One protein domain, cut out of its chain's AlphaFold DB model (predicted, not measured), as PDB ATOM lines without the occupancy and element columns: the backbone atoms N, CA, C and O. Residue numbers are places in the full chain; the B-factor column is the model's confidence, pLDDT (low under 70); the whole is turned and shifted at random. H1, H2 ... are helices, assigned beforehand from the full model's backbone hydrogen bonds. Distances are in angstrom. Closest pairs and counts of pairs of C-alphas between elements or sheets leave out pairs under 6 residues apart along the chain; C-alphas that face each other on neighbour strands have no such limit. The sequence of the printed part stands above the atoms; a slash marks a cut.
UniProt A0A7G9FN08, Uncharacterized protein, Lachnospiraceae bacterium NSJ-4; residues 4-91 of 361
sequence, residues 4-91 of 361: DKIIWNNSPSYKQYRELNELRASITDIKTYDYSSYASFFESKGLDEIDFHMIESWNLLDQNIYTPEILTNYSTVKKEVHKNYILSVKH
ATOM      1  N   ASP A   4     -14.176  31.820  34.501       70.25
ATOM      2  CA  ASP A   4     -13.550  31.812  35.818       70.25
ATOM      3  C   ASP A   4     -13.381  33.226  36.393       70.25
ATOM      4  O   ASP A   4     -13.856  33.496  37.493       70.25
ATOM      5  N   LYS A   5     -12.767  34.164  35.656       72.19
ATOM      6  CA  LYS A   5     -12.501  35.527  36.157       72.19
ATOM      7  C   LYS A   5     -13.776  36.266  36.557       72.19
ATOM      8  O   LYS A   5     -13.740  37.033  37.512       72.19
ATOM      9  N   ILE A   6     -14.878  36.036  35.845       77.62
ATOM     10  CA  ILE A   6     -16.175  36.650  36.155       77.62
ATOM     11  C   ILE A   6     -16.697  36.114  37.493       77.62
ATOM     12  O   ILE A   6     -17.079  36.898  38.356       77.62
ATOM     13  N   ILE A   7     -16.633  34.795  37.701       75.19
ATOM     14  CA  ILE A   7     -17.063  34.148  38.949       75.19
ATOM     15  C   ILE A   7     -16.227  34.647  40.136       75.19
ATOM     16  O   ILE A   7     -16.796  35.045  41.152       75.19
ATOM     17  N   TRP A   8     -14.895  34.699  40.000       78.00
ATOM     18  CA  TRP A   8     -14.008  35.195  41.063       78.00
ATOM     19  C   TRP A   8     -14.261  36.669  41.394       78.00
ATOM     20  O   TRP A   8     -14.245  37.046  42.560       78.00
ATOM     21  N   ASN A   9     -14.511  37.509  40.385       78.69
ATOM     22  CA  ASN A   9     -14.711  38.945  40.582       78.69
ATOM     23  C   ASN A   9     -16.073  39.292  41.200       78.69
ATOM     24  O   ASN A   9     -16.197  40.350  41.814       78.69
ATOM     25  N   ASN A  10     -17.070  38.415  41.065       83.81
ATOM     26  CA  ASN A  10     -18.409  38.625  41.619       83.81
ATOM     27  C   ASN A  10     -18.501  38.339  43.128       83.81
ATOM     28  O   ASN A  10     -19.537  38.609  43.732       83.81
ATOM     29  N   SER A  11     -17.441  37.820  43.757       86.75
ATOM     30  CA  SER A  11     -17.391  37.604  45.204       86.75
ATOM     31  C   SER A  11     -16.106  38.188  45.811       86.75
ATOM     32  O   SER A  11     -15.010  37.718  45.490       86.75
ATOM     33  N   PRO A  12     -16.203  39.189  46.713       88.06
ATOM     34  CA  PRO A  12     -15.031  39.871  47.270       88.06
ATOM     35  C   PRO A  12     -14.018  38.944  47.954       88.06
ATOM     36  O   PRO A  12     -12.813  39.109  47.772       88.06
ATOM     37  N   SER A  13     -14.488  37.941  48.703       86.62
ATOM     38  CA  SER A  13     -13.622  37.009  49.437       86.62
ATOM     39  C   SER A  13     -12.841  36.086  48.497       86.62
ATOM     40  O   SER A  13     -11.651  35.844  48.689       86.62
ATOM     41  N   TYR A  14     -13.479  35.626  47.423       89.19
ATOM     42  CA  TYR A  14     -12.842  34.816  46.390       89.19
ATOM     43  C   TYR A  14     -11.873  35.630  45.520       89.19
ATOM     44  O   TYR A  14     -10.815  35.117  45.143       89.19
ATOM     45  N   LYS A  15     -12.170  36.908  45.255       89.56
ATOM     46  CA  LYS A  15     -11.222  37.833  44.620       89.56
ATOM     47  C   LYS A  15      -9.956  38.001  45.468       89.56
ATOM     48  O   LYS A  15      -8.858  37.818  44.944       89.56
ATOM     49  N   GLN A  16     -10.105  38.262  46.768       88.12
ATOM     50  CA  GLN A  16      -8.976  38.395  47.695       88.12
ATOM     51  C   GLN A  16      -8.135  37.111  47.758       88.12
ATOM     52  O   GLN A  16      -6.910  37.164  47.651       88.12
ATOM     53  N   TYR A  17      -8.782  35.948  47.877       89.69
ATOM     54  CA  TYR A  17      -8.108  34.648  47.835       89.69
ATOM     55  C   TYR A  17      -7.254  34.479  46.574       89.69
ATOM     56  O   TYR A  17      -6.108  34.026  46.653       89.69
ATOM     57  N   ARG A  18      -7.803  34.847  45.410       90.06
ATOM     58  CA  ARG A  18      -7.102  34.749  44.130       90.06
ATOM     59  C   ARG A  18      -5.868  35.649  44.097       90.06
ATOM     60  O   ARG A  18      -4.809  35.179  43.699       90.06
ATOM     61  N   GLU A  19      -5.987  36.902  44.530       89.56
ATOM     62  CA  GLU A  19      -4.867  37.855  44.576       89.56
ATOM     63  C   GLU A  19      -3.749  37.366  45.514       89.56
ATOM     64  O   GLU A  19      -2.579  37.328  45.123       89.56
ATOM     65  N   LEU A  20      -4.107  36.886  46.710       88.69
ATOM     66  CA  LEU A  20      -3.155  36.296  47.657       88.69
ATOM     67  C   LEU A  20      -2.471  35.047  47.086       88.69
ATOM     68  O   LEU A  20      -1.264  34.872  47.256       88.69
ATOM     69  N   ASN A  21      -3.207  34.184  46.381       89.06
ATOM     70  CA  ASN A  21      -2.629  32.975  45.795       89.06
ATOM     71  C   ASN A  21      -1.760  33.243  44.572       89.06
ATOM     72  O   ASN A  21      -0.750  32.560  44.405       89.06
ATOM     73  N   GLU A  22      -2.108  34.221  43.735       90.06
ATOM     74  CA  GLU A  22      -1.245  34.672  42.637       90.06
ATOM     75  C   GLU A  22       0.094  35.186  43.193       90.06
ATOM     76  O   GLU A  22       1.161  34.837  42.677       90.06
ATOM     77  N   LEU A  23       0.048  35.930  44.302       90.50
ATOM     78  CA  LEU A  23       1.228  36.453  44.980       90.50
ATOM     79  C   LEU A  23       2.063  35.352  45.641       90.50
ATOM     80  O   LEU A  23       3.255  35.242  45.350       90.50
ATOM     81  N   ARG A  24       1.442  34.469  46.433       91.00
ATOM     82  CA  ARG A  24       2.105  33.289  47.014       91.00
ATOM     83  C   ARG A  24       2.791  32.463  45.925       91.00
ATOM     84  O   ARG A  24       3.976  32.172  46.033       91.00
ATOM     85  N   ALA A  25       2.078  32.139  44.843       89.69
ATOM     86  CA  ALA A  25       2.623  31.354  43.738       89.69
ATOM     87  C   ALA A  25       3.788  32.060  43.025       89.69
ATOM     88  O   ALA A  25       4.693  31.397  42.517       89.69
ATOM     89  N   SER A  26       3.799  33.395  42.956       89.94
ATOM     90  CA  SER A  26       4.945  34.130  42.401       89.94
ATOM     91  C   SER A  26       6.218  34.019  43.242       89.94
ATOM     92  O   SER A  26       7.300  34.241  42.705       89.94
ATOM     93  N   ILE A  27       6.091  33.630  44.511       91.31
ATOM     94  CA  ILE A  27       7.203  33.366  45.416       91.31
ATOM     95  C   ILE A  27       7.497  31.864  45.401       91.31
ATOM     96  O   ILE A  27       8.488  31.447  44.810       91.31
ATOM     97  N   THR A  28       6.613  31.027  45.944       88.62
ATOM     98  CA  THR A  28       6.910  29.615  46.260       88.62
ATOM     99  C   THR A  28       7.102  28.712  45.041       88.62
ATOM    100  O   THR A  28       7.738  27.668  45.137       88.62
ATOM    101  N   ASP A  29       6.553  29.082  43.879       85.44
ATOM    102  CA  ASP A  29       6.646  28.252  42.671       85.44
ATOM    103  C   ASP A  29       7.822  28.677  41.769       85.44
ATOM    104  O   ASP A  29       7.888  28.270  40.611       85.44
ATOM    105  N   ILE A  30       8.710  29.559  42.226       84.25
ATOM    106  CA  ILE A  30       9.956  29.902  41.528       84.25
ATOM    107  C   ILE A  30      11.112  29.323  42.335       84.25
ATOM    108  O   ILE A  30      11.097  29.380  43.562       84.25
ATOM    109  N   LYS A  31      12.133  28.797  41.650       85.25
ATOM    110  CA  LYS A  31      13.354  28.307  42.298       85.25
ATOM    111  C   LYS A  31      13.945  29.366  43.237       85.25
ATOM    112  O   LYS A  31      14.186  30.501  42.824       85.25
ATOM    113  N   THR A  32      14.205  28.947  44.466       88.94
ATOM    114  CA  THR A  32      14.819  29.745  45.529       88.94
ATOM    115  C   THR A  32      16.297  29.390  45.645       88.94
ATOM    116  O   THR A  32      16.679  28.239  45.420       88.94
ATOM    117  N   TYR A  33      17.120  30.386  45.956       89.50
ATOM    118  CA  TYR A  33      18.540  30.227  46.280       89.50
ATOM    119  C   TYR A  33      18.770  30.501  47.774       89.50
ATOM    120  O   TYR A  33      17.820  30.775  48.500       89.50
ATOM    121  N   ASP A  34      20.008  30.420  48.241       92.31
ATOM    122  CA  ASP A  34      20.315  30.618  49.660       92.31
ATOM    123  C   ASP A  34      19.990  32.048  50.131       92.31
ATOM    124  O   ASP A  34      20.023  32.995  49.335       92.31
ATOM    125  N   TYR A  35      19.731  32.212  51.435       95.00
ATOM    126  CA  TYR A  35      19.369  33.494  52.059       95.00
ATOM    127  C   TYR A  35      20.334  34.633  51.699       95.00
ATOM    128  O   TYR A  35      19.901  35.751  51.436       95.00
ATOM    129  N   SER A  36      21.632  34.344  51.581       95.12
ATOM    130  CA  SER A  36      22.661  35.316  51.188       95.12
ATOM    131  C   SER A  36      22.373  36.021  49.855       95.12
ATOM    132  O   SER A  36      22.768  37.169  49.673       95.12
ATOM    133  N   SER A  37      21.640  35.379  48.939       94.56
ATOM    134  CA  SER A  37      21.227  35.983  47.662       94.56
ATOM    135  C   SER A  37      20.106  37.020  47.819       94.56
ATOM    136  O   SER A  37      19.828  37.764  46.880       94.56
ATOM    137  N   TYR A  38      19.452  37.057  48.981       96.12
ATOM    138  CA  TYR A  38      18.298  37.904  49.282       96.12
ATOM    139  C   TYR A  38      18.480  38.772  50.533       96.12
ATOM    140  O   TYR A  38      17.637  39.634  50.772       96.12
ATOM    141  N   ALA A  39      19.556  38.581  51.302       96.62
ATOM    142  CA  ALA A  39      19.783  39.215  52.601       96.62
ATOM    143  C   ALA A  39      19.550  40.733  52.572       96.62
ATOM    144  O   ALA A  39      18.752  41.241  53.350       96.62
ATOM    145  N   SER A  40      20.114  41.442  51.587       96.62
ATOM    146  CA  SER A  40      19.939  42.897  51.460       96.62
ATOM    147  C   SER A  40      18.475  43.331  51.325       96.62
ATOM    148  O   SER A  40      18.100  44.390  51.822       96.62
ATOM    149  N   PHE A  41      17.629  42.530  50.664       97.06
ATOM    150  CA  PHE A  41      16.197  42.817  50.581       97.06
ATOM    151  C   PHE A  41      15.526  42.647  51.947       97.06
ATOM    152  O   PHE A  41      14.824  43.559  52.385       97.06
ATOM    153  N   PHE A  42      15.755  41.516  52.618       97.19
ATOM    154  CA  PHE A  42      15.146  41.225  53.917       97.19
ATOM    155  C   PHE A  42      15.578  42.248  54.974       97.19
ATOM    156  O   PHE A  42      14.720  42.885  55.585       97.19
ATOM    157  N   GLU A  43      16.877  42.529  55.074       96.81
ATOM    158  CA  GLU A  43      17.436  43.530  55.990       96.81
ATOM    159  C   GLU A  43      16.837  44.925  55.751       96.81
ATOM    160  O   GLU A  43      16.444  45.603  56.700       96.81
ATOM    161  N   SER A  44      16.659  45.337  54.485       97.00
ATOM    162  CA  SER A  44      16.042  46.633  54.147       97.00
ATOM    163  C   SER A  44      14.580  46.769  54.591       97.00
ATOM    164  O   SER A  44      14.055  47.880  54.678       97.00
ATOM    165  N   LYS A  45      13.908  45.642  54.851       96.50
ATOM    166  CA  LYS A  45      12.528  45.574  55.340       96.50
ATOM    167  C   LYS A  45      12.447  45.252  56.835       96.50
ATOM    168  O   LYS A  45      11.341  45.081  57.339       96.50
ATOM    169  N   GLY A  46      13.582  45.199  57.539       95.62
ATOM    170  CA  GLY A  46      13.639  44.807  58.950       95.62
ATOM    171  C   GLY A  46      13.299  43.331  59.183       95.62
ATOM    172  O   GLY A  46      12.839  42.968  60.264       95.62
ATOM    173  N   LEU A  47      13.479  42.501  58.158       96.81
ATOM    174  CA  LEU A  47      13.262  41.059  58.180       96.81
ATOM    175  C   LEU A  47      14.611  40.328  58.186       96.81
ATOM    176  O   LEU A  47      15.643  40.918  57.863       96.81
ATOM    177  N   ASP A  48      14.607  39.044  58.532       96.19
ATOM    178  CA  ASP A  48      15.825  38.227  58.612       96.19
ATOM    179  C   ASP A  48      15.675  36.853  57.936       96.19
ATOM    180  O   ASP A  48      14.749  36.591  57.166       96.19
ATOM    181  N   GLU A  49      16.630  35.964  58.208       96.75
ATOM    182  CA  GLU A  49      16.645  34.612  57.667       96.75
ATOM    183  C   GLU A  49      15.435  33.770  58.116       96.75
ATOM    184  O   GLU A  49      14.942  32.952  57.335       96.75
ATOM    185  N   ILE A  50      14.903  33.981  59.326       95.81
ATOM    186  CA  ILE A  50      13.701  33.269  59.790       95.81
ATOM    187  C   ILE A  50      12.516  33.660  58.907       95.81
ATOM    188  O   ILE A  50      11.773  32.788  58.452       95.81
ATOM    189  N   ASP A  51      12.372  34.952  58.598       95.75
ATOM    190  CA  ASP A  51      11.324  35.432  57.695       95.75
ATOM    191  C   ASP A  51      11.484  34.902  56.281       95.75
ATOM    192  O   ASP A  51      10.497  34.538  55.642       95.75
ATOM    193  N   PHE A  52      12.720  34.832  55.791       95.62
ATOM    194  CA  PHE A  52      13.007  34.216  54.504       95.62
ATOM    195  C   PHE A  52      12.501  32.772  54.467       95.62
ATOM    196  O   PHE A  52      11.737  32.428  53.564       95.62
ATOM    197  N   HIS A  53      12.838  31.955  55.469       94.25
ATOM    198  CA  HIS A  53      12.375  30.566  55.538       94.25
ATOM    199  C   HIS A  53      10.852  30.470  55.685       94.25
ATOM    200  O   HIS A  53      10.234  29.623  55.044       94.25
ATOM    201  N   MET A  54      10.217  31.360  56.453       93.12
ATOM    202  CA  MET A  54       8.755  31.408  56.579       93.12
ATOM    203  C   MET A  54       8.059  31.767  55.259       93.12
ATOM    204  O   MET A  54       7.129  31.061  54.862       93.12
ATOM    205  N   ILE A  55       8.515  32.812  54.559       93.25
ATOM    206  CA  ILE A  55       7.951  33.271  53.276       93.25
ATOM    207  C   ILE A  55       8.163  32.239  52.162       93.25
ATOM    208  O   ILE A  55       7.281  32.036  51.326       93.25
ATOM    209  N   GLU A  56       9.332  31.601  52.134       91.56
ATOM    210  CA  GLU A  56       9.692  30.594  51.130       91.56
ATOM    211  C   GLU A  56       9.097  29.218  51.420       91.56
ATOM    212  O   GLU A  56       8.943  28.389  50.515       91.56
ATOM    213  N   SER A  57       8.702  28.970  52.667       87.38
ATOM    214  CA  SER A  57       7.908  27.801  52.997       87.38
ATOM    215  C   SER A  57       6.511  27.899  52.379       87.38
ATOM    216  O   SER A  57       5.954  28.970  52.137       87.38
ATOM    217  N   TRP A  58       5.859  26.749  52.220       86.44
ATOM    218  CA  TRP A  58       4.431  26.720  51.907       86.44
ATOM    219  C   TRP A  58       3.553  27.161  53.098       86.44
ATOM    220  O   TRP A  58       2.353  26.941  53.055       86.44
ATOM    221  N   ASN A  59       4.105  27.801  54.135       81.56
ATOM    222  CA  ASN A  59       3.392  28.286  55.320       81.56
ATOM    223  C   ASN A  59       3.450  29.819  55.464       81.56
ATOM    224  O   ASN A  59       3.389  30.336  56.578       81.56
ATOM    225  N   LEU A  60       3.534  30.551  54.347       81.94
ATOM    226  CA  LEU A  60       3.329  32.000  54.306       81.94
ATOM    227  C   LEU A  60       1.920  32.351  54.815       81.94
ATOM    228  O   LEU A  60       0.942  32.213  54.079       81.94
ATOM    229  N   LEU A  61       1.818  32.763  56.078       81.75
ATOM    230  CA  LEU A  61       0.535  32.793  56.783       81.75
ATOM    231  C   LEU A  61       0.252  34.056  57.580       81.75
ATOM    232  O   LEU A  61      -0.893  34.254  57.980       81.75
ATOM    233  N   ASP A  62       1.254  34.900  57.804       90.31
ATOM    234  CA  ASP A  62       1.085  36.085  58.629       90.31
ATOM    235  C   ASP A  62       0.913  37.348  57.788       90.31
ATOM    236  O   ASP A  62       1.878  37.928  57.297       90.31
ATOM    237  N   GLN A  63      -0.333  37.777  57.610       89.50
ATOM    238  CA  GLN A  63      -0.682  38.991  56.868       89.50
ATOM    239  C   GLN A  63      -0.338  40.270  57.630       89.50
ATOM    240  O   GLN A  63      -0.320  41.339  57.020       89.50
ATOM    241  N   ASN A  64      -0.098  40.184  58.942       89.94
ATOM    242  CA  ASN A  64       0.258  41.348  59.744       89.94
ATOM    243  C   ASN A  64       1.739  41.699  59.557       89.94
ATOM    244  O   ASN A  64       2.081  42.879  59.549       89.94
ATOM    245  N   ILE A  65       2.595  40.688  59.375       93.25
ATOM    246  CA  ILE A  65       4.029  40.871  59.104       93.25
ATOM    247  C   ILE A  65       4.310  40.893  57.594       93.25
ATOM    248  O   ILE A  65       4.965  41.802  57.086       93.25
ATOM    249  N   TYR A  66       3.787  39.920  56.846       92.50
ATOM    250  CA  TYR A  66       4.060  39.738  55.419       92.50
ATOM    251  C   TYR A  66       2.981  40.392  54.560       92.50
ATOM    252  O   TYR A  66       2.089  39.744  54.004       92.50
ATOM    253  N   THR A  67       3.070  41.714  54.441       91.69
ATOM    254  CA  THR A  67       2.109  42.494  53.658       91.69
ATOM    255  C   THR A  67       2.202  42.177  52.156       91.69
ATOM    256  O   THR A  67       3.271  41.805  51.654       91.69
ATOM    257  N   PRO A  68       1.115  42.377  51.381       90.75
ATOM    258  CA  PRO A  68       1.146  42.197  49.929       90.75
ATOM    259  C   PRO A  68       2.243  43.012  49.226       90.75
ATOM    260  O   PRO A  68       2.786  42.571  48.213       90.75
ATOM    261  N   GLU A  69       2.597  44.179  49.768       93.44
ATOM    262  CA  GLU A  69       3.681  45.015  49.249       93.44
ATOM    263  C   GLU A  69       5.048  44.335  49.407       93.44
ATOM    264  O   GLU A  69       5.789  44.212  48.429       93.44
ATOM    265  N   ILE A  70       5.368  43.835  50.610       94.62
ATOM    266  CA  ILE A  70       6.624  43.117  50.882       94.62
ATOM    267  C   ILE A  70       6.744  41.917  49.948       94.62
ATOM    268  O   ILE A  70       7.761  41.752  49.276       94.62
ATOM    269  N   LEU A  71       5.684  41.120  49.847       93.81
ATOM    270  CA  LEU A  71       5.657  39.925  49.010       93.81
ATOM    271  C   LEU A  71       5.793  40.255  47.515       93.81
ATOM    272  O   LEU A  71       6.471  39.538  46.777       93.81
ATOM    273  N   THR A  72       5.202  41.361  47.052       95.31
ATOM    274  CA  THR A  72       5.305  41.799  45.647       95.31
ATOM    275  C   THR A  72       6.724  42.249  45.314       95.31
ATOM    276  O   THR A  72       7.284  41.845  44.287       95.31
ATOM    277  N   ASN A  73       7.331  43.034  46.207       95.94
ATOM    278  CA  ASN A  73       8.715  43.474  46.076       95.94
ATOM    279  C   ASN A  73       9.665  42.270  46.103       95.94
ATOM    280  O   ASN A  73      10.532  42.149  45.236       95.94
ATOM    281  N   TYR A  74       9.435  41.324  47.018       95.62
ATOM    282  CA  TYR A  74      10.240  40.115  47.111       95.62
ATOM    283  C   TYR A  74      10.145  39.245  45.852       95.62
ATOM    284  O   TYR A  74      11.166  38.821  45.320       95.62
ATOM    285  N   SER A  75       8.943  39.039  45.303       94.12
ATOM    286  CA  SER A  75       8.752  38.314  44.035       94.12
ATOM    287  C   SER A  75       9.531  38.953  42.876       94.12
ATOM    288  O   SER A  75      10.051  38.242  42.009       94.12
ATOM    289  N   THR A  76       9.649  40.284  42.854       94.62
ATOM    290  CA  THR A  76      10.447  41.003  41.849       94.62
ATOM    291  C   THR A  76      11.937  40.717  42.025       94.62
ATOM    292  O   THR A  76      12.565  40.218  41.089       94.62
ATOM    293  N   VAL A  77      12.466  40.901  43.240       94.88
ATOM    294  CA  VAL A  77      13.866  40.580  43.579       94.88
ATOM    295  C   VAL A  77      14.181  39.118  43.258       94.88
ATOM    296  O   VAL A  77      15.196  38.808  42.637       94.88
ATOM    297  N   LYS A  78      13.274  38.197  43.590       92.62
ATOM    298  CA  LYS A  78      13.436  36.767  43.320       92.62
ATOM    299  C   LYS A  78      13.585  36.462  41.833       92.62
ATOM    300  O   LYS A  78      14.446  35.666  41.455       92.62
ATOM    301  N   LYS A  79      12.788  37.106  40.977       90.19
ATOM    302  CA  LYS A  79      12.893  36.960  39.516       90.19
ATOM    303  C   LYS A  79      14.206  37.525  38.979       90.19
ATOM    304  O   LYS A  79      14.786  36.918  38.081       90.19
ATOM    305  N   GLU A  80      14.677  38.647  39.516       90.44
ATOM    306  CA  GLU A  80      15.953  39.255  39.124       90.44
ATOM    307  C   GLU A  80      17.141  38.372  39.507       90.44
ATOM    308  O   GLU A  80      17.960  38.036  38.650       90.44
ATOM    309  N   VAL A  81      17.179  37.899  40.755       90.06
ATOM    310  CA  VAL A  81      18.181  36.933  41.226       90.06
ATOM    311  C   VAL A  81      18.151  35.682  40.350       90.06
ATOM    312  O   VAL A  81      19.184  35.262  39.830       90.06
ATOM    313  N   HIS A  82      16.969  35.112  40.096       87.31
ATOM    314  CA  HIS A  82      16.842  33.932  39.242       87.31
ATOM    315  C   HIS A  82      17.370  34.159  37.824       87.31
ATOM    316  O   HIS A  82      18.100  33.310  37.305       87.31
ATOM    317  N   LYS A  83      17.057  35.310  37.221       85.06
ATOM    318  CA  LYS A  83      17.577  35.701  35.909       85.06
ATOM    319  C   LYS A  83      19.107  35.746  35.916       85.06
ATOM    320  O   LYS A  83      19.719  35.206  35.001       85.06
ATOM    321  N   ASN A  84      19.722  36.308  36.954       83.62
ATOM    322  CA  ASN A  84      21.181  36.395  37.062       83.62
ATOM    323  C   ASN A  84      21.847  35.012  37.174       83.62
ATOM    324  O   ASN A  84      22.876  34.775  36.544       83.62
ATOM    325  N   TYR A  85      21.238  34.069  37.900       76.69
ATOM    326  CA  TYR A  85      21.760  32.702  38.031       76.69
ATOM    327  C   TYR A  85      21.594  31.856  36.756       76.69
ATOM    328  O   TYR A  85      22.494  31.088  36.403       76.69
ATOM    329  N   ILE A  86      20.458  31.965  36.053       73.12
ATOM    330  CA  ILE A  86      20.148  31.070  34.924       73.12
ATOM    331  C   ILE A  86      20.856  31.434  33.616       73.12
ATOM    332  O   ILE A  86      20.979  30.585  32.735       73.12
ATOM    333  N   LEU A  87      21.362  32.664  33.487       67.62
ATOM    334  CA  LEU A  87      22.113  33.104  32.304       67.62
ATOM    335  C   LEU A  87      23.422  32.319  32.090       67.62
ATOM    336  O   LEU A  87      24.022  32.388  31.020       67.62
ATOM    337  N   SER A  88      23.854  31.522  33.072       78.00
ATOM    338  CA  SER A  88      24.976  30.604  32.910       78.00
ATOM    339  C   SER A  88      24.569  29.323  32.166       78.00
ATOM    340  O   SER A  88      23.844  28.480  32.699       78.00
ATOM    341  N   VAL A  89      25.140  29.097  30.976       78.94
ATOM    342  CA  VAL A  89      25.005  27.832  30.215       78.94
ATOM    343  C   VAL A  89      25.377  26.612  31.073       78.94
ATOM    344  O   VAL A  89      24.723  25.572  30.999       78.94
ATOM    345  N   LYS A  90      26.376  26.747  31.958       84.88
ATOM    346  CA  LYS A  90      26.776  25.693  32.904       84.88
ATOM    347  C   LYS A  90      25.635  25.318  33.855       84.88
ATOM    348  O   LYS A  90      25.430  24.136  34.120       84.88
ATOM    349  N   HIS A  91      24.882  26.302  34.351       83.12
ATOM    350  CA  HIS A  91      23.730  26.049  35.219       83.12
ATOM    351  C   HIS A  91      22.617  25.313  34.471       83.12
ATOM    352  O   HIS A  91      22.039  24.368  35.010       83.12
TER     353      HIS A  91
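What this domain is: This is residues 4 to 91 of the 361 residues of an uncharacterized protein of Lachnospiraceae bacterium NSJ-4 (UniProt A0A7G9FN08). Two long helices, H5 and H2, run the same way and overlap over only part of their length, so that staggered they make a long body; the short H1 makes a corner at the first end of H2, and the short H3 and H4 sit to one side of the overlap. The tail, residues 86 to 91, of which 86 belongs to H5, sticks out at the other end. The printed part has 88 residues with five named helices in the order H1, H2, H3, H4, H5 and no named strand: all helix. It is only just loose, close to compact, with a radius of gyration of the C-alphas of 14.7 A and spans of 46 by 32 by 19 A.

Where its parts are: H5, residues 68 to 86, is the longest helix at 26.6 A, from C-alpha 68 at (1.146, 42.197, 49.929) to C-alpha 86 at (20.148, 31.070, 34.924). H2, residues 12 to 28, measures 24.2 A. H4 is residues 49 to 56, 10.4 A; H3 is residues 39 to 44, 8.5 A; H1 is residues 4 to 9, 8.7 A, beginning at (-13.550, 31.812, 35.818).

How they stand to each other: H2 is the hub. Its residues 20 to 27 touch H5 at a shallow tilt of 30 degrees, closest at the C-alphas of Ile 27 and Ser 75, 5.4 A. Its residues 27 to 28 touch H4, closest at C-alphas 28 and 56, 5.7 A. H1 touches H2 only at the corner, C-alphas 8 and 15 at 5.2 A. H3 touches H4 only at the corner, about perpendicular at 82 degrees, C-alphas 42 and 52 at 7.4 A. H3 and H5 are close but not clearly touching, C-alphas 41 and 74 at 7.4 A. H1 and H5 are apart. In all five helices every O i to N i+4 pair is within hydrogen-bond range.

The domain as a whole: The C-alphas farthest apart, of Asn 10 and Lys 90, are 47.8 A apart. The printed part has no cut. The link H4 to H5, 11 residues, is long. Residue 87 is under 70 in pLDDT; the mean of the printed part is 89.1.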